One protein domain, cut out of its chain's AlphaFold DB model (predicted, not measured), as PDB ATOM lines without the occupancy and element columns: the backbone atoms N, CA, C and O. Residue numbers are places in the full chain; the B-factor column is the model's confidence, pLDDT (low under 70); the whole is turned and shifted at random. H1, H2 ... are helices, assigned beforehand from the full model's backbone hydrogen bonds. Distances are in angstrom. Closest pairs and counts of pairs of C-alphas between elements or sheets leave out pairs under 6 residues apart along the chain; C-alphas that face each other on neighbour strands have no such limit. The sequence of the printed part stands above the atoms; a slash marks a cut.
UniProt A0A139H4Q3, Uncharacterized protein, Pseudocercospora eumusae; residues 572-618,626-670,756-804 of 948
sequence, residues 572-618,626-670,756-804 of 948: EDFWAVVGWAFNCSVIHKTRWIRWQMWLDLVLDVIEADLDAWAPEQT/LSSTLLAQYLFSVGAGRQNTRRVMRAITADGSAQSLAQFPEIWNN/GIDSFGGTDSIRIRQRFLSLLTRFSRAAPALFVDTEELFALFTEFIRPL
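AT A GLANCE: This is residues 572 to 618, 626 to 670 and 756 to 804 of the 948 residues of an uncharacterized protein of Pseudocercospora eumusae (UniProt A0A139H4Q3). Four helices, H1, H2, H4 and H7, make an up-and-down bundle, each running against the one before it in the chain, and H8 folds back along the last part of H7. The bundle is only partly aligned: H4 crosses H1 steeply and is apart from H2; the short H5 and H6 pack on H1, and H3 packs crosswise on H2. The printed part has 141 residues with eight named helices, H1 to H8 in that order along the chain, and no named strand; its class is all helix. It is compact, with a radius of gyration of the C-alphas of 14.7 A, and spans 41 by 30 by 28 A.

IN THESE COORDINATES: H1, residues 574 to 587, is 20.1 A long and begins at C-alpha 574 at (145.409, 155.063, 208.913). H2, residues 589 to 613, is the longest helix at 35.8 A and has a kink of 26 degrees near residue 596. H3 is residues 630 to 636, H4 residues 642 to 652, 15.5 A long, and H5 residues 658 to 663. H6 is residues 757 to 760, and H7, residues 762 to 782, is 31.0 A long. H8, residues 790 to 801, is 15.8 A long and ends at C-alpha 801 at (153.832, 169.357, 195.441).

HOW THE PARTS SIT: H1 is the hub, touching five helices. H1 and H2 form a helical hairpin, at a tilt of 36 degrees, only just steep; the closest C-alphas, of Ser 585 and Trp 592, are 5.0 A apart, and H2 touches H1 with residues 591 to 599 alone. H4 touches H1 at a steep tilt of 42 degrees, the same way, with the C-alphas of Gly 579 and Ala 651 at 3.8 A. H5 touches H1 at Asn 583 and Leu 661, 6.8 A between C-alphas, and H6 touches it at Val 586 and Phe 760, 5.8 A. H7 touches H2 at a shallow tilt of 23 degrees, the same way, closest at the C-alphas of Asp 600 and Ile 768, 6.9 A. H3 is about perpendicular to H2, at 80 degrees, and touches it at Ile 606 and Leu 630, 6.2 A between C-alphas. H7 and H8 form a helical hairpin at a shallow tilt of 20 degrees, closest at the C-alphas of Ser 780 and Thr 790, 5.7 A. Every O i to N i+4 pair is within hydrogen-bond range in H3, H4, H5, H7 and H8, against 9 of 10 in H1 and 18 of 21 in H2; H6 is too short for such a pair.

THE WHOLE: The C-alphas farthest apart, of Thr 618 and Asn 670, are 46.7 A apart. Residues 619 to 625 and 671 to 755 are not printed; the C-alpha gaps across these cuts are 15.2 A and 29.3 A. Of the links printed whole, none is long. Residues 616 to 618 have pLDDT under 70.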
ATOM      1  N   GLU A 572     141.411 157.865 214.135       88.94
ATOM      2  CA  GLU A 572     140.257 157.925 213.215       88.94
ATOM      3  C   GLU A 572     140.405 156.912 212.064       88.94
ATOM      4  O   GLU A 572     139.494 156.134 211.787       88.94
ATOM      5  N   ASP A 573     141.568 156.911 211.408       91.56
ATOM      6  CA  ASP A 573     141.971 155.938 210.395       91.56
ATOM      7  C   ASP A 573     143.504 155.929 210.214       91.56
ATOM      8  O   ASP A 573     144.244 156.665 210.875       91.56
ATOM      9  N   PHE A 574     143.990 155.119 209.270       94.56
ATOM     10  CA  PHE A 574     145.409 155.063 208.913       94.56
ATOM     11  C   PHE A 574     145.979 156.422 208.459       94.56
ATOM     12  O   PHE A 574     147.116 156.755 208.789       94.56
ATOM     13  N   TRP A 575     145.215 157.247 207.739       95.38
ATOM     14  CA  TRP A 575     145.720 158.534 207.246       95.38
ATOM     15  C   TRP A 575     145.793 159.606 208.335       95.38
ATOM     16  O   TRP A 575     146.664 160.471 208.255       95.38
ATOM     17  N   ALA A 576     144.972 159.519 209.387       95.38
ATOM     18  CA  ALA A 576     145.171 160.306 210.601       95.38
ATOM     19  C   ALA A 576     146.529 159.987 211.249       95.38
ATOM     20  O   ALA A 576     147.281 160.903 211.586       95.38
ATOM     21  N   VAL A 577     146.892 158.699 211.325       96.44
ATOM     22  CA  VAL A 577     148.212 158.256 211.806       96.44
ATOM     23  C   VAL A 577     149.343 158.783 210.918       96.44
ATOM     24  O   VAL A 577     150.310 159.336 211.438       96.44
ATOM     25  N   VAL A 578     149.222 158.675 209.590       97.44
ATOM     26  CA  VAL A 578     150.228 159.186 208.637       97.44
ATOM     27  C   VAL A 578     150.412 160.705 208.767       97.44
ATOM     28  O   VAL A 578     151.546 161.176 208.859       97.44
ATOM     29  N   GLY A 579     149.320 161.474 208.829       97.00
ATOM     30  CA  GLY A 579     149.370 162.931 208.972       97.00
ATOM     31  C   GLY A 579     149.978 163.377 210.303       97.00
ATOM     32  O   GLY A 579     150.839 164.259 210.330       97.00
ATOM     33  N   TRP A 580     149.607 162.722 211.408       97.44
ATOM     34  CA  TRP A 580     150.185 163.000 212.723       97.44
ATOM     35  C   TRP A 580     151.673 162.628 212.807       97.44
ATOM     36  O   TRP A 580     152.488 163.396 213.326       97.44
ATOM     37  N   ALA A 581     152.061 161.487 212.236       97.19
ATOM     38  CA  ALA A 581     153.454 161.074 212.142       97.19
ATOM     39  C   ALA A 581     154.298 162.099 211.361       97.19
ATOM     40  O   ALA A 581     155.362 162.508 211.827       97.19
ATOM     41  N   PHE A 582     153.817 162.590 210.216       97.81
ATOM     42  CA  PHE A 582     154.529 163.620 209.458       97.81
ATOM     43  C   PHE A 582     154.537 164.994 210.154       97.81
ATOM     44  O   PHE A 582     155.577 165.656 210.127       97.81
ATOM     45  N   ASN A 583     153.482 165.378 210.887       96.75
ATOM     46  CA  ASN A 583     153.520 166.528 211.808       96.75
ATOM     47  C   ASN A 583     154.617 166.355 212.883       96.75
ATOM     48  O   ASN A 583     155.383 167.289 213.148       96.75
ATOM     49  N   CYS A 584     154.773 165.149 213.446       95.19
ATOM     50  CA  CYS A 584     155.876 164.837 214.358       95.19
ATOM     51  C   CYS A 584     157.251 164.969 213.687       95.19
ATOM     52  O   CYS A 584     158.185 165.409 214.353       95.19
ATOM     53  N   SER A 585     157.395 164.637 212.396       95.44
ATOM     54  CA  SER A 585     158.683 164.755 211.688       95.44
ATOM     55  C   SER A 585     159.236 166.184 211.669       95.44
ATOM     56  O   SER A 585     160.449 166.369 211.743       95.44
ATOM     57  N   VAL A 586     158.354 167.191 211.643       93.31
ATOM     58  CA  VAL A 586     158.735 168.610 211.657       93.31
ATOM     59  C   VAL A 586     158.890 169.140 213.087       93.31
ATOM     60  O   VAL A 586     159.925 169.721 213.410       93.31
ATOM     61  N   ILE A 587     157.886 168.941 213.951       92.69
ATOM     62  CA  ILE A 587     157.819 169.603 215.271       92.69
ATOM     63  C   ILE A 587     158.400 168.734 216.394       92.69
ATOM     64  O   ILE A 587     159.145 169.211 217.246       92.69
ATOM     65  N   HIS A 588     158.057 167.448 216.413       91.75
ATOM     66  CA  HIS A 588     158.314 166.543 217.535       91.75
ATOM     67  C   HIS A 588     159.334 165.469 217.138       91.75
ATOM     68  O   HIS A 588     159.047 164.271 217.185       91.75
ATOM     69  N   LYS A 589     160.545 165.894 216.748       89.88
ATOM     70  CA  LYS A 589     161.608 165.016 216.212       89.88
ATOM     71  C   LYS A 589     161.918 163.793 217.098       89.88
ATOM     72  O   LYS A 589     162.162 162.708 216.579       89.88
ATOM     73  N   THR A 590     161.836 163.918 218.425       88.81
ATOM     74  CA  THR A 590     161.992 162.795 219.378       88.81
ATOM     75  C   THR A 590     160.890 161.738 219.250       88.81
ATOM     76  O   THR A 590     161.144 160.543 219.395       88.81
ATOM     77  N   ARG A 591     159.662 162.167 218.945       92.50
ATOM     78  CA  ARG A 591     158.498 161.308 218.718       92.50
ATOM     79  C   ARG A 591     158.519 160.691 217.319       92.50
ATOM     80  O   ARG A 591     158.178 159.516 217.168       92.50
ATOM     81  N   TRP A 592     158.982 161.451 216.324       94.50
ATOM     82  CA  TRP A 592     159.137 160.999 214.940       94.50
ATOM     83  C   TRP A 592     159.957 159.716 214.813       94.50
ATOM     84  O   TRP A 592     159.539 158.842 214.071       94.50
ATOM     85  N   ILE A 593     161.039 159.533 215.579       92.69
ATOM     86  CA  ILE A 593     161.881 158.318 215.517       92.69
ATOM     87  C   ILE A 593     161.043 157.029 215.639       92.69
ATOM     88  O   ILE A 593     161.259 156.070 214.900       92.69
ATOM     89  N   ARG A 594     160.047 157.001 216.536       94.00
ATOM     90  CA  ARG A 594     159.166 155.833 216.716       94.00
ATOM     91  C   ARG A 594     158.156 155.696 215.574       94.00
ATOM     92  O   ARG A 594     157.968 154.593 215.066       94.00
ATOM     93  N   TRP A 595     157.567 156.805 215.125       96.38
ATOM     94  CA  TRP A 595     156.647 156.817 213.983       96.38
ATOM     95  C   TRP A 595     157.326 156.430 212.661       96.38
ATOM     96  O   TRP A 595     156.772 155.628 211.921       96.38
ATOM     97  N   GLN A 596     158.543 156.909 212.397       95.62
ATOM     98  CA  GLN A 596     159.386 156.535 211.260       95.62
ATOM     99  C   GLN A 596     159.613 155.021 211.217       95.62
ATOM    100  O   GLN A 596     159.386 154.386 210.190       95.62
ATOM    101  N   MET A 597     160.020 154.426 212.346       94.62
ATOM    102  CA  MET A 597     160.275 152.986 212.419       94.62
ATOM    103  C   MET A 597     159.024 152.141 212.128       94.62
ATOM    104  O   MET A 597     159.153 151.066 211.533       94.62
ATOM    105  N   TRP A 598     157.849 152.618 212.549       96.31
ATOM    106  CA  TRP A 598     156.553 151.974 212.331       96.31
ATOM    107  C   TRP A 598     156.031 152.186 210.904       96.31
ATOM    108  O   TRP A 598     155.621 151.223 210.268       96.31
ATOM    109  N   LEU A 599     156.121 153.402 210.355       97.25
ATOM    110  CA  LEU A 599     155.723 153.693 208.976       97.25
ATOM    111  C   LEU A 599     156.559 152.918 207.956       97.25
ATOM    112  O   LEU A 599     155.975 152.366 207.032       97.25
ATOM    113  N   ASP A 600     157.884 152.819 208.132       95.38
ATOM    114  CA  ASP A 600     158.708 151.979 207.250       95.38
ATOM    115  C   ASP A 600     158.240 150.504 207.311       95.38
ATOM    116  O   ASP A 600     158.037 149.908 206.262       95.38
ATOM    117  N   LEU A 601     157.934 149.952 208.499       94.81
ATOM    118  CA  LEU A 601     157.390 148.586 208.653       94.81
ATOM    119  C   LEU A 601     156.020 148.405 207.969       94.81
ATOM    120  O   LEU A 601     155.788 147.391 207.316       94.81
ATOM    121  N   VAL A 602     155.090 149.351 208.135       94.75
ATOM    122  CA  VAL A 602     153.756 149.242 207.520       94.75
ATOM    123  C   VAL A 602     153.838 149.411 206.004       94.75
ATOM    124  O   VAL A 602     153.118 148.723 205.285       94.75
ATOM    125  N   LEU A 603     154.747 150.250 205.499       95.06
ATOM    126  CA  LEU A 603     155.036 150.345 204.069       95.06
ATOM    127  C   LEU A 603     155.649 149.051 203.523       95.06
ATOM    128  O   LEU A 603     155.197 148.596 202.480       95.06
ATOM    129  N   ASP A 604     156.579 148.408 204.241       92.50
ATOM    130  CA  ASP A 604     157.128 147.096 203.856       92.50
ATOM    131  C   ASP A 604     156.009 146.035 203.721       92.50
ATOM    132  O   ASP A 604     156.026 145.210 202.805       92.50
ATOM    133  N   VAL A 605     155.000 146.077 204.606       92.19
ATOM    134  CA  VAL A 605     153.823 145.188 204.561       92.19
ATOM    135  C   VAL A 605     152.863 145.544 203.421       92.19
ATOM    136  O   VAL A 605     152.373 144.635 202.754       92.19
ATOM    137  N   ILE A 606     152.599 146.830 203.162       92.94
ATOM    138  CA  ILE A 606     151.745 147.262 202.040       92.94
ATOM    139  C   ILE A 606     152.401 146.938 200.691       92.94
ATOM    140  O   ILE A 606     151.716 146.478 199.782       92.94
ATOM    141  N   GLU A 607     153.707 147.173 200.551       90.81
ATOM    142  CA  GLU A 607     154.465 146.865 199.334       90.81
ATOM    143  C   GLU A 607     154.442 145.356 199.061       90.81
ATOM    144  O   GLU A 607     154.089 144.955 197.957       90.81
ATOM    145  N   ALA A 608     154.680 144.517 200.078       88.00
ATOM    146  CA  ALA A 608     154.614 143.063 199.934       88.00
ATOM    147  C   ALA A 608     153.195 142.523 199.656       88.00
ATOM    148  O   ALA A 608     153.051 141.611 198.845       88.00
ATOM    149  N   ASP A 609     152.155 143.074 200.295       88.88
ATOM    150  CA  ASP A 609     150.758 142.718 199.998       88.88
ATOM    151  C   ASP A 609     150.383 143.131 198.568       88.88
ATOM    152  O   ASP A 609     149.762 142.359 197.848       88.88
ATOM    153  N   LEU A 610     150.805 144.312 198.104       86.50
ATOM    154  CA  LEU A 610     150.549 144.748 196.730       86.50
ATOM    155  C   LEU A 610     151.349 143.935 195.700       86.50
ATOM    156  O   LEU A 610     150.808 143.616 194.646       86.50
ATOM    157  N   ASP A 611     152.600 143.570 195.990       84.69
ATOM    158  CA  ASP A 611     153.438 142.738 195.115       84.69
ATOM    159  C   ASP A 611     152.835 141.343 194.871       84.69
ATOM    160  O   ASP A 611     152.978 140.821 193.768       84.69
ATOM    161  N   ALA A 612     152.129 140.763 195.851       81.75
ATOM    162  CA  ALA A 612     151.496 139.446 195.723       81.75
ATOM    163  C   ALA A 612     150.386 139.407 194.650       81.75
ATOM    164  O   ALA A 612     150.283 138.442 193.893       81.75
ATOM    165  N   TRP A 613     149.582 140.473 194.542       77.19
ATOM    166  CA  TRP A 613     148.486 140.578 193.561       77.19
ATOM    167  C   TRP A 613     148.866 141.362 192.294       77.19
ATOM    168  O   TRP A 613     148.252 141.186 191.241       77.19
ATOM    169  N   ALA A 614     149.850 142.259 192.391       74.00
ATOM    170  CA  ALA A 614     150.232 143.216 191.355       74.00
ATOM    171  C   ALA A 614     151.768 143.417 191.276       74.00
ATOM    172  O   ALA A 614     152.260 144.524 191.554       74.00
ATOM    173  N   PRO A 615     152.540 142.389 190.855       73.31
ATOM    174  CA  PRO A 615     153.987 142.505 190.701       73.31
ATOM    175  C   PRO A 615     154.330 143.551 189.636       73.31
ATOM    176  O   PRO A 615     153.778 143.545 188.533       73.31
ATOM    177  N   GLU A 616     155.266 144.448 189.951       63.56
ATOM    178  CA  GLU A 616     155.497 145.692 189.199       63.56
ATOM    179  C   GLU A 616     155.835 145.499 187.704       63.56
ATOM    180  O   GLU A 616     155.505 146.361 186.879       63.56
ATOM    181  N   GLN A 617     156.446 144.359 187.369       54.72
ATOM    182  CA  GLN A 617     156.997 144.018 186.051       54.72
ATOM    183  C   GLN A 617     156.041 143.205 185.155       54.72
ATOM    184  O   GLN A 617     156.317 143.020 183.970       54.72
ATOM    185  N   THR A 618     154.911 142.721 185.681       57.41
ATOM    186  CA  THR A 618     153.951 141.883 184.936       57.41
ATOM    187  C   THR A 618     152.649 142.618 184.636       57.41
ATOM    188  O   THR A 618     152.105 143.321 185.486       57.41
ATOM    189  N   LEU A 626     141.570 143.844 193.657       83.88
ATOM    190  CA  LEU A 626     142.487 144.426 194.638       83.88
ATOM    191  C   LEU A 626     141.778 144.982 195.890       83.88
ATOM    192  O   LEU A 626     142.460 145.483 196.787       83.88
ATOM    193  N   SER A 627     140.445 144.871 196.000       83.06
ATOM    194  CA  SER A 627     139.658 145.348 197.156       83.06
ATOM    195  C   SER A 627     140.094 144.745 198.501       83.06
ATOM    196  O   SER A 627     139.940 145.367 199.555       83.06
ATOM    197  N   SER A 628     140.682 143.546 198.468       84.31
ATOM    198  CA  SER A 628     141.172 142.808 199.635       84.31
ATOM    199  C   SER A 628     142.540 143.282 200.151       84.31
ATOM    200  O   SER A 628     142.974 142.841 201.222       84.31
ATOM    201  N   THR A 629     143.244 144.147 199.411       89.50
ATOM    202  CA  THR A 629     144.570 144.659 199.803       89.50
ATOM    203  C   THR A 629     144.484 145.655 200.958       89.50
ATOM    204  O   THR A 629     143.497 146.378 201.116       89.50
ATOM    205  N   LEU A 630     145.542 145.722 201.767       90.12
ATOM    206  CA  LEU A 630     145.616 146.619 202.921       90.12
ATOM    207  C   LEU A 630     145.526 148.094 202.493       90.12
ATOM    208  O   LEU A 630     144.849 148.890 203.141       90.12
ATOM    209  N   LEU A 631     146.138 148.440 201.354       92.12
ATOM    210  CA  LEU A 631     146.052 149.782 200.778       92.12
ATOM    211  C   LEU A 631     144.635 150.115 200.298       92.12
ATOM    212  O   LEU A 631     144.154 151.201 200.608       92.12
ATOM    213  N   ALA A 632     143.937 149.199 199.614       90.31
ATOM    214  CA  ALA A 632     142.539 149.422 199.235       90.31
ATOM    215  C   ALA A 632     141.666 149.688 200.470       90.31
ATOM    216  O   ALA A 632     140.896 150.642 200.491       90.31
ATOM    217  N   GLN A 633     141.855 148.913 201.540       89.94
ATOM    218  CA  GLN A 633     141.117 149.065 202.798       89.94
ATOM    219  C   GLN A 633     141.388 150.419 203.478       89.94
ATOM    220  O   GLN A 633     140.443 151.075 203.923       89.94
ATOM    221  N   TYR A 634     142.639 150.891 203.487       92.50
ATOM    222  CA  TYR A 634     142.986 152.237 203.964       92.50
ATOM    223  C   TYR A 634     142.483 153.362 203.045       92.50
ATOM    224  O   TYR A 634     142.310 154.488 203.500       92.50
ATOM    225  N   LEU A 635     142.262 153.115 201.755       91.31
ATOM    226  CA  LEU A 635     141.664 154.104 200.851       91.31
ATOM    227  C   LEU A 635     140.136 154.147 201.012       91.31
ATOM    228  O   LEU A 635     139.554 155.231 201.051       91.31
ATOM    229  N   PHE A 636     139.492 152.994 201.213       88.19
ATOM    230  CA  PHE A 636     138.060 152.905 201.501       88.19
ATOM    231  C   PHE A 636     137.678 153.535 202.848       88.19
ATOM    232  O   PHE A 636     136.587 154.100 202.937       88.19
ATOM    233  N   SER A 637     138.549 153.514 203.870       84.75
ATOM    234  CA  SER A 637     138.252 154.131 205.179       84.75
ATOM    235  C   SER A 637     138.028 155.646 205.106       84.75
ATOM    236  O   SER A 637     137.299 156.189 205.930       84.75
ATOM    237  N   VAL A 638     138.600 156.326 204.105       83.00
ATOM    238  CA  VAL A 638     138.393 157.770 203.881       83.00
ATOM    239  C   VAL A 638     137.083 158.064 203.142       83.00
ATOM    240  O   VAL A 638     136.608 159.197 203.154       83.00
ATOM    241  N   GLY A 639     136.487 157.058 202.492       80.00
ATOM    242  CA  GLY A 639     135.305 157.196 201.641       80.00
ATOM    243  C   GLY A 639     135.584 157.851 200.280       80.00
ATOM    244  O   GLY A 639     136.573 158.552 200.075       80.00
ATOM    245  N   ALA A 640     134.676 157.651 199.325       78.75
ATOM    246  CA  ALA A 640     134.837 158.140 197.954       78.75
ATOM    247  C   ALA A 640     134.727 159.676 197.821       78.75
ATOM    248  O   ALA A 640     134.002 160.331 198.569       78.75
ATOM    249  N   GLY A 641     135.388 160.239 196.801       84.06
ATOM    250  CA  GLY A 641     135.214 161.627 196.355       84.06
ATOM    251  C   GLY A 641     136.412 162.551 196.609       84.06
ATOM    252  O   GLY A 641     137.160 162.406 197.572       84.06
ATOM    253  N   ARG A 642     136.576 163.565 195.745       85.69
ATOM    254  CA  ARG A 642     137.806 164.376 195.614       85.69
ATOM    255  C   ARG A 642     138.323 165.039 196.902       85.69
ATOM    256  O   ARG A 642     139.526 165.256 197.026       85.69
ATOM    257  N   GLN A 643     137.465 165.383 197.869       87.12
ATOM    258  CA  GLN A 643     137.937 165.941 199.151       87.12
ATOM    259  C   GLN A 643     138.607 164.889 200.049       87.12
ATOM    260  O   GLN A 643     139.540 165.229 200.778       87.12
ATOM    261  N   ASN A 644     138.201 163.627 199.929       87.75
ATOM    262  CA  ASN A 644     138.756 162.493 200.664       87.75
ATOM    263  C   ASN A 644     140.074 162.040 200.022       87.75
ATOM    264  O   ASN A 644     141.079 161.899 200.719       87.75
ATOM    265  N   THR A 645     140.149 162.012 198.685       89.81
ATOM    266  CA  THR A 645     141.420 161.899 197.939       89.81
ATOM    267  C   THR A 645     142.407 163.008 198.348       89.81
ATOM    268  O   THR A 645     143.585 162.758 198.600       89.81
ATOM    269  N   ARG A 646     141.920 164.247 198.532       94.56
ATOM    270  CA  ARG A 646     142.704 165.364 199.096       94.56
ATOM    271  C   ARG A 646     143.035 165.224 200.589       94.56
ATOM    272  O   ARG A 646     143.922 165.943 201.045       94.56
ATOM    273  N   ARG A 647     142.350 164.386 201.380       94.62
ATOM    274  CA  ARG A 647     142.721 164.093 202.783       94.62
ATOM    275  C   ARG A 647     143.922 163.148 202.824       94.62
ATOM    276  O   ARG A 647     144.863 163.445 203.552       94.62
ATOM    277  N   VAL A 648     143.945 162.122 201.967       95.44
ATOM    278  CA  VAL A 648     145.107 161.230 201.759       95.44
ATOM    279  C   VAL A 648     146.365 162.039 201.425       95.44
ATOM    280  O   VAL A 648     147.376 161.934 202.116       95.44
ATOM    281  N   MET A 649     146.293 162.922 200.424       96.00
ATOM    282  CA  MET A 649     147.454 163.744 200.058       96.00
ATOM    283  C   MET A 649     147.852 164.757 201.135       96.00
ATOM    284  O   MET A 649     149.045 164.929 201.365       96.00
ATOM    285  N   ARG A 650     146.894 165.365 201.851       96.44
ATOM    286  CA  ARG A 650     147.200 166.244 202.996       96.44
ATOM    287  C   ARG A 650     147.888 165.513 204.146       96.44
ATOM    288  O   ARG A 650     148.736 166.121 204.785       96.44
ATOM    289  N   ALA A 651     147.570 164.240 204.384       97.00
ATOM    290  CA  ALA A 651     148.287 163.423 205.359       97.00
ATOM    291  C   ALA A 651     149.740 163.191 204.919       97.00
ATOM    292  O   ALA A 651     150.662 163.427 205.692       97.00
ATOM    293  N   ILE A 652     149.961 162.808 203.655       97.19
ATOM    294  CA  ILE A 652     151.310 162.589 203.104       97.19
ATOM    295  C   ILE A 652     152.133 163.888 203.122       97.19
ATOM    296  O   ILE A 652     153.295 163.874 203.516       97.19
ATOM    297  N   THR A 653     151.558 165.029 202.733       95.75
ATOM    298  CA  THR A 653     152.260 166.326 202.705       95.75
ATOM    299  C   THR A 653     152.092 167.149 203.984       95.75
ATOM    300  O   THR A 653     152.261 168.366 203.935       95.75
ATOM    301  N   ALA A 654     151.758 166.518 205.114       96.25
ATOM    302  CA  ALA A 654     151.653 167.192 206.404       96.25
ATOM    303  C   ALA A 654     153.001 167.824 206.805       96.25
ATOM    304  O   ALA A 654     154.069 167.217 206.651       96.25
ATOM    305  N   ASP A 655     152.936 169.069 207.281       91.12
ATOM    306  CA  ASP A 655     154.064 170.008 207.367       91.12
ATOM    307  C   ASP A 655     154.259 170.623 208.766       91.12
ATOM    308  O   ASP A 655     155.103 171.498 208.945       91.12
ATOM    309  N   GLY A 656     153.468 170.211 209.761       90.56
ATOM    310  CA  GLY A 656     153.475 170.824 211.093       90.56
ATOM    311  C   GLY A 656     152.869 172.235 211.156       90.56
ATOM    312  O   GLY A 656     152.963 172.895 212.190       90.56
ATOM    313  N   SER A 657     152.224 172.729 210.094       92.00
ATOM    314  CA  SER A 657     151.454 173.976 210.168       92.00
ATOM    315  C   SER A 657     150.272 173.844 211.135       92.00
ATOM    316  O   SER A 657     149.738 172.758 211.356       92.00
ATOM    317  N   ALA A 658     149.786 174.971 211.666       91.69
ATOM    318  CA  ALA A 658     148.600 174.981 212.529       91.69
ATOM    319  C   ALA A 658     147.352 174.375 211.850       91.69
ATOM    320  O   ALA A 658     146.506 173.797 212.526       91.69
ATOM    321  N   GLN A 659     147.256 174.454 210.515       92.44
ATOM    322  CA  GLN A 659     146.202 173.789 209.746       92.44
ATOM    323  C   GLN A 659     146.409 172.267 209.693       92.44
ATOM    324  O   GLN A 659     145.453 171.521 209.892       92.44
ATOM    325  N   SER A 660     147.644 171.807 209.472       93.31
ATOM    326  CA  SER A 660     147.989 170.380 209.473       93.31
ATOM    327  C   SER A 660     147.803 169.739 210.855       93.31
ATOM    328  O   SER A 660     147.310 168.619 210.948       93.31
ATOM    329  N   LEU A 661     148.120 170.455 211.939       93.12
ATOM    330  CA  LEU A 661     147.880 170.015 213.321       93.12
ATOM    331  C   LEU A 661     146.390 169.964 213.682       93.12
ATOM    332  O   LEU A 661     145.961 169.056 214.385       93.12
ATOM    333  N   ALA A 662     145.592 170.922 213.201       93.38
ATOM    334  CA  ALA A 662     144.145 170.925 213.422       93.38
ATOM    335  C   ALA A 662     143.419 169.823 212.629       93.38
ATOM    336  O   ALA A 662     142.354 169.377 213.049       93.38
ATOM    337  N   GLN A 663     143.978 169.392 211.492       93.06
ATOM    338  CA  GLN A 663     143.443 168.290 210.691       93.06
ATOM    339  C   GLN A 663     143.947 166.910 211.153       93.06
ATOM    340  O   GLN A 663     143.210 165.933 211.039       93.06
ATOM    341  N   PHE A 664     145.173 166.827 211.674       96.38
ATOM    342  CA  PHE A 664     145.800 165.594 212.155       96.38
ATOM    343  C   PHE A 664     146.395 165.824 213.562       96.38
ATOM    344  O   PHE A 664     147.584 166.149 213.673       96.38
ATOM    345  N   PRO A 665     145.566 165.723 214.623       94.56
ATOM    346  CA  PRO A 665     145.972 165.934 216.015       94.56
ATOM    347  C   PRO A 665     146.728 164.724 216.600       94.56
ATOM    348  O   PRO A 665     146.949 163.728 215.916       94.56
ATOM    349  N   GLU A 666     147.110 164.808 217.882       94.38
ATOM    350  CA  GLU A 666     147.697 163.681 218.627       94.38
ATOM    351  C   GLU A 666     146.797 162.433 218.581       94.38
ATOM    352  O   GLU A 666     145.589 162.537 218.798       94.38
ATOM    353  N   ILE A 667     147.385 161.249 218.373       94.44
ATOM    354  CA  ILE A 667     146.636 159.979 218.347       94.44
ATOM    355  C   ILE A 667     146.281 159.532 219.767       94.44
ATOM    356  O   ILE A 667     145.184 159.036 220.006       94.44
ATOM    357  N   TRP A 668     147.173 159.747 220.737       93.62
ATOM    358  CA  TRP A 668     146.859 159.545 222.153       93.62
ATOM    359  C   TRP A 668     146.842 160.871 222.904       93.62
ATOM    360  O   TRP A 668     147.755 161.680 222.774       93.62
ATOM    361  N   ASN A 669     145.851 161.054 223.779       86.56
ATOM    362  CA  ASN A 669     145.726 162.241 224.629       86.56
ATOM    363  C   ASN A 669     147.053 162.601 225.322       86.56
ATOM    364  O   ASN A 669     147.508 161.861 226.203       86.56
ATOM    365  N   ASN A 670     147.617 163.771 225.005       84.38
ATOM    366  CA  ASN A 670     148.859 164.312 225.562       84.38
ATOM    367  C   ASN A 670     150.110 163.482 225.219       84.38
ATOM    368  O   ASN A 670     150.958 163.246 226.082       84.38
ATOM    369  N   GLY A 756     165.993 174.666 204.642       73.12
ATOM    370  CA  GLY A 756     165.939 173.630 203.612       73.12
ATOM    371  C   GLY A 756     165.135 172.406 204.047       73.12
ATOM    372  O   GLY A 756     164.063 172.531 204.637       73.12
ATOM    373  N   ILE A 757     165.656 171.216 203.737       83.56
ATOM    374  CA  ILE A 757     164.972 169.912 203.854       83.56
ATOM    375  C   ILE A 757     164.447 169.624 205.277       83.56
ATOM    376  O   ILE A 757     163.383 169.024 205.438       83.56
ATOM    377  N   ASP A 758     165.131 170.113 206.312       84.69
ATOM    378  CA  ASP A 758     164.717 169.961 207.712       84.69
ATOM    379  C   ASP A 758     163.363 170.612 208.040       84.69
ATOM    380  O   ASP A 758     162.666 170.137 208.934       84.69
ATOM    381  N   SER A 759     162.942 171.639 207.292       86.06
ATOM    382  CA  SER A 759     161.601 172.236 207.435       86.06
ATOM    383  C   SER A 759     160.457 171.303 207.010       86.06
ATOM    384  O   SER A 759     159.304 171.579 207.320       86.06
ATOM    385  N   PHE A 760     160.769 170.177 206.356       91.69
ATOM    386  CA  PHE A 760     159.815 169.126 205.983       91.69
ATOM    387  C   PHE A 760     160.064 167.798 206.724       91.69
ATOM    388  O   PHE A 760     159.529 166.756 206.340       91.69
ATOM    389  N   GLY A 761     160.869 167.832 207.792       87.56
ATOM    390  CA  GLY A 761     161.172 166.677 208.641       87.56
ATOM    391  C   GLY A 761     162.362 165.828 208.192       87.56
ATOM    392  O   GLY A 761     162.475 164.671 208.592       87.56
ATOM    393  N   GLY A 762     163.255 166.379 207.367       91.31
ATOM    394  CA  GLY A 762     164.496 165.706 206.981       91.31
ATOM    395  C   GLY A 762     164.347 164.706 205.825       91.31
ATOM    396  O   GLY A 762     163.269 164.486 205.269       91.31
ATOM    397  N   THR A 763     165.467 164.089 205.449       91.00
ATOM    398  CA  THR A 763     165.568 163.161 204.309       91.00
ATOM    399  C   THR A 763     164.778 161.864 204.511       91.00
ATOM    400  O   THR A 763     164.140 161.397 203.570       91.00
ATOM    401  N   ASP A 764     164.754 161.315 205.729       91.75
ATOM    402  CA  ASP A 764     163.945 160.138 206.085       91.75
ATOM    403  C   ASP A 764     162.448 160.375 205.849       91.75
ATOM    404  O   ASP A 764     161.769 159.565 205.215       91.75
ATOM    405  N   SER A 765     161.940 161.524 206.303       95.31
ATOM    406  CA  SER A 765     160.540 161.916 206.123       95.31
ATOM    407  C   SER A 765     160.192 162.089 204.638       95.31
ATOM    408  O   SER A 765     159.110 161.702 204.195       95.31
ATOM    409  N   ILE A 766     161.123 162.584 203.815       94.62
ATOM    410  CA  ILE A 766     160.940 162.650 202.357       94.62
ATOM    411  C   ILE A 766     160.954 161.256 201.704       94.62
ATOM    412  O   ILE A 766     160.088 161.002 200.866       94.62
ATOM    413  N   ARG A 767     161.836 160.324 202.112       95.12
ATOM    414  CA  ARG A 767     161.825 158.929 201.610       95.12
ATOM    415  C   ARG A 767     160.464 158.271 201.838       95.12
ATOM    416  O   ARG A 767     159.912 157.668 200.921       95.12
ATOM    417  N   ILE A 768     159.916 158.384 203.046       96.44
ATOM    418  CA  ILE A 768     158.636 157.754 203.398       96.44
ATOM    419  C   ILE A 768     157.489 158.371 202.574       96.44
ATOM    420  O   ILE A 768     156.652 157.636 202.051       96.44
ATOM    421  N   ARG A 769     157.488 159.695 202.339       96.75
ATOM    422  CA  ARG A 769     156.532 160.330 201.408       96.75
ATOM    423  C   ARG A 769     156.677 159.810 199.974       96.75
ATOM    424  O   ARG A 769     155.672 159.514 199.339       96.75
ATOM    425  N   GLN A 770     157.902 159.652 199.467       96.12
ATOM    426  CA  GLN A 770     158.161 159.084 198.136       96.12
ATOM    427  C   GLN A 770     157.629 157.643 198.000       96.12
ATOM    428  O   GLN A 770     157.005 157.333 196.984       96.12
ATOM    429  N   ARG A 771     157.787 156.789 199.030       96.38
ATOM    430  CA  ARG A 771     157.182 155.438 199.073       96.38
ATOM    431  C   ARG A 771     155.656 155.499 198.953       96.38
ATOM    432  O   ARG A 771     155.092 154.825 198.094       96.38
ATOM    433  N   PHE A 772     154.987 156.368 199.718       97.38
ATOM    434  CA  PHE A 772     153.533 156.567 199.604       97.38
ATOM    435  C   PHE A 772     153.091 157.015 198.202       97.38
ATOM    436  O   PHE A 772     152.138 156.459 197.660       97.38
ATOM    437  N   LEU A 773     153.780 157.985 197.587       96.25
ATOM    438  CA  LEU A 773     153.461 158.433 196.224       96.25
ATOM    439  C   LEU A 773     153.651 157.302 195.197       96.25
ATOM    440  O   LEU A 773     152.834 157.154 194.285       96.25
ATOM    441  N   SER A 774     154.693 156.480 195.364       94.88
ATOM    442  CA  SER A 774     154.947 155.304 194.524       94.88
ATOM    443  C   SER A 774     153.828 154.267 194.643       94.88
ATOM    444  O   SER A 774     153.224 153.897 193.637       94.88
ATOM    445  N   LEU A 775     153.465 153.882 195.871       94.12
ATOM    446  CA  LEU A 775     152.368 152.955 196.162       94.12
ATOM    447  C   LEU A 775     151.026 153.424 195.593       94.12
ATOM    448  O   LEU A 775     150.348 152.646 194.923       94.12
ATOM    449  N   LEU A 776     150.654 154.692 195.799       94.44
ATOM    450  CA  LEU A 776     149.415 155.243 195.240       94.44
ATOM    451  C   LEU A 776     149.431 155.228 193.705       94.44
ATOM    452  O   LEU A 776     148.407 154.925 193.091       94.44
ATOM    453  N   THR A 777     150.583 155.486 193.078       93.19
ATOM    454  CA  THR A 777     150.728 155.417 191.614       93.19
ATOM    455  C   THR A 777     150.617 153.977 191.110       93.19
ATOM    456  O   THR A 777     149.867 153.714 190.169       93.19
ATOM    457  N   ARG A 778     151.297 153.022 191.764       90.12
ATOM    458  CA  ARG A 778     151.210 151.584 191.460       90.12
ATOM    459  C   ARG A 778     149.774 151.066 191.592       90.12
ATOM    460  O   ARG A 778     149.295 150.392 190.683       90.12
ATOM    461  N   PHE A 779     149.081 151.422 192.674       90.31
ATOM    462  CA  PHE A 779     147.693 151.028 192.924       90.31
ATOM    463  C   PHE A 779     146.729 151.634 191.895       90.31
ATOM    464  O   PHE A 779     145.943 150.906 191.296       90.31
ATOM    465  N   SER A 780     146.844 152.932 191.603       90.69
ATOM    466  CA  SER A 780     145.989 153.621 190.617       90.69
ATOM    467  C   SER A 780     146.210 153.116 189.185       90.69
ATOM    468  O   SER A 780     145.284 153.122 188.381       90.69
ATOM    469  N   ARG A 781     147.418 152.625 188.861       87.44
ATOM    470  CA  ARG A 781     147.711 151.938 187.588       87.44
ATOM    471  C   ARG A 781     147.062 150.548 187.507       87.44
ATOM    472  O   ARG A 781     146.772 150.085 186.407       87.44
ATOM    473  N   ALA A 782     146.868 149.873 188.641       85.12
ATOM    474  CA  ALA A 782     146.362 148.500 188.710       85.12
ATOM    475  C   ALA A 782     144.831 148.418 188.889       85.12
ATOM    476  O   ALA A 782     144.187 147.590 188.247       85.12
ATOM    477  N   ALA A 783     144.245 149.288 189.716       85.94
ATOM    478  CA  ALA A 783     142.810 149.359 189.997       85.94
ATOM    479  C   ALA A 783     142.300 150.818 190.051       85.94
ATOM    480  O   ALA A 783     141.855 151.279 191.107       85.94
ATOM    481  N   PRO A 784     142.300 151.556 188.920       86.44
ATOM    482  CA  PRO A 784     141.857 152.957 188.884       86.44
ATOM    483  C   PRO A 784     140.409 153.146 189.367       86.44
ATOM    484  O   PRO A 784     140.084 154.151 189.992       86.44
ATOM    485  N   ALA A 785     139.547 152.144 189.157       84.50
ATOM    486  CA  ALA A 785     138.152 152.157 189.600       84.50
ATOM    487  C   ALA A 785     137.959 152.079 191.132       84.50
ATOM    488  O   ALA A 785     136.853 152.329 191.605       84.50
ATOM    489  N   LEU A 786     138.997 151.731 191.906       84.69
ATOM    490  CA  LEU A 786     138.930 151.649 193.373       84.69
ATOM    491  C   LEU A 786     139.442 152.916 194.082       84.69
ATOM    492  O   LEU A 786     139.300 153.017 195.300       84.69
ATOM    493  N   PHE A 787     140.037 153.872 193.357       87.88
ATOM    494  CA  PHE A 787     140.579 155.102 193.943       87.88
ATOM    495  C   PHE A 787     140.434 156.309 193.003       87.88
ATOM    496  O   PHE A 787     139.459 157.049 193.124       87.88
ATOM    497  N   VAL A 788     141.382 156.497 192.083       90.12
ATOM    498  CA  VAL A 788     141.377 157.472 190.976       90.12
ATOM    499  C   VAL A 788     142.203 156.907 189.815       90.12
ATOM    500  O   VAL A 788     142.996 155.982 190.014       90.12
ATOM    501  N   ASP A 789     142.072 157.470 188.612       90.81
ATOM    502  CA  ASP A 789     143.022 157.186 187.531       90.81
ATOM    503  C   ASP A 789     144.377 157.898 187.737       90.81
ATOM    504  O   ASP A 789     144.545 158.757 188.605       90.81
ATOM    505  N   THR A 790     145.385 157.507 186.955       90.31
ATOM    506  CA  THR A 790     146.756 158.025 187.094       90.31
ATOM    507  C   THR A 790     146.906 159.495 186.664       90.31
ATOM    508  O   THR A 790     147.781 160.185 187.186       90.31
ATOM    509  N   GLU A 791     146.062 160.012 185.765       89.56
ATOM    510  CA  GLU A 791     146.100 161.421 185.351       89.56
ATOM    511  C   GLU A 791     145.440 162.323 186.411       89.56
ATOM    512  O   GLU A 791     146.017 163.354 186.767       89.56
ATOM    513  N   GLU A 792     144.312 161.907 187.007       91.44
ATOM    514  CA  GLU A 792     143.749 162.587 188.186       91.44
ATOM    515  C   GLU A 792     144.704 162.503 189.392       91.44
ATOM    516  O   GLU A 792     144.901 163.508 190.082       91.44
ATOM    517  N   LEU A 793     145.372 161.363 189.616       93.69
ATOM    518  CA  LEU A 793     146.367 161.232 190.684       93.69
ATOM    519  C   LEU A 793     147.536 162.210 190.508       93.69
ATOM    520  O   LEU A 793     147.912 162.888 191.463       93.69
ATOM    521  N   PHE A 794     148.108 162.329 189.306       93.88
ATOM    522  CA  PHE A 794     149.201 163.276 189.069       93.88
ATOM    523  C   PHE A 794     148.734 164.736 189.103       93.88
ATOM    524  O   PHE A 794     149.497 165.605 189.541       93.88
ATOM    525  N   ALA A 795     147.486 165.030 188.722       92.94
ATOM    526  CA  ALA A 795     146.891 166.353 188.917       92.94
ATOM    527  C   ALA A 795     146.730 166.682 190.415       92.94
ATOM    528  O   ALA A 795     147.014 167.802 190.844       92.94
ATOM    529  N   LEU A 796     146.362 165.691 191.233       94.56
ATOM    530  CA  LEU A 796     146.292 165.807 192.688       94.56
ATOM    531  C   LEU A 796     147.687 165.961 193.320       94.56
ATOM    532  O   LEU A 796     147.881 166.848 194.147       94.56
ATOM    533  N   PHE A 797     148.681 165.169 192.908       95.75
ATOM    534  CA  PHE A 797     150.078 165.339 193.337       95.75
ATOM    535  C   PHE A 797     150.588 166.747 192.994       95.75
ATOM    536  O   PHE A 797     151.226 167.397 193.820       95.75
ATOM    537  N   THR A 798     150.244 167.250 191.806       94.50
ATOM    538  CA  THR A 798     150.571 168.607 191.349       94.50
ATOM    539  C   THR A 798     149.954 169.691 192.234       94.50
ATOM    540  O   THR A 798     150.613 170.697 192.495       94.50
ATOM    541  N   GLU A 799     148.741 169.484 192.757       95.00
ATOM    542  CA  GLU A 799     148.071 170.414 193.678       95.00
ATOM    543  C   GLU A 799     148.874 170.636 194.977       95.00
ATOM    544  O   GLU A 799     148.978 171.773 195.437       95.00
ATOM    545  N   PHE A 800     149.498 169.584 195.525       95.38
ATOM    546  CA  PHE A 800     150.220 169.637 196.808       95.38
ATOM    547  C   PHE A 800     151.743 169.787 196.689       95.38
ATOM    548  O   PHE A 800     152.359 170.383 197.571       95.38
ATOM    549  N   ILE A 801     152.369 169.298 195.613       95.75
ATOM    550  CA  ILE A 801     153.832 169.357 195.441       95.75
ATOM    551  C   ILE A 801     154.269 170.678 194.795       95.75
ATOM    552  O   ILE A 801     155.276 171.256 195.209       95.75
ATOM    553  N   ARG A 802     153.504 171.231 193.840       94.06
ATOM    554  CA  ARG A 802     153.846 172.512 193.189       94.06
ATOM    555  C   ARG A 802     154.027 173.683 194.175       94.06
ATOM    556  O   ARG A 802     154.964 174.455 193.950       94.06
ATOM    557  N   PRO A 803     153.218 173.859 195.242       93.38
ATOM    558  CA  PRO A 803     153.387 174.966 196.190       93.38
ATOM    559  C   PRO A 803     154.645 174.895 197.070       93.38
ATOM    560  O   PRO A 803     155.018 175.914 197.649       93.38
ATOM    561  N   LEU A 804     155.307 173.735 197.179       92.81
ATOM    562  CA  LEU A 804     156.407 173.521 198.131       92.81
ATOM    563  C   LEU A 804     157.631 174.431 197.861       92.81
ATOM    564  O   LEU A 804     157.871 174.820 196.708       92.81
TER     565      LEU A 804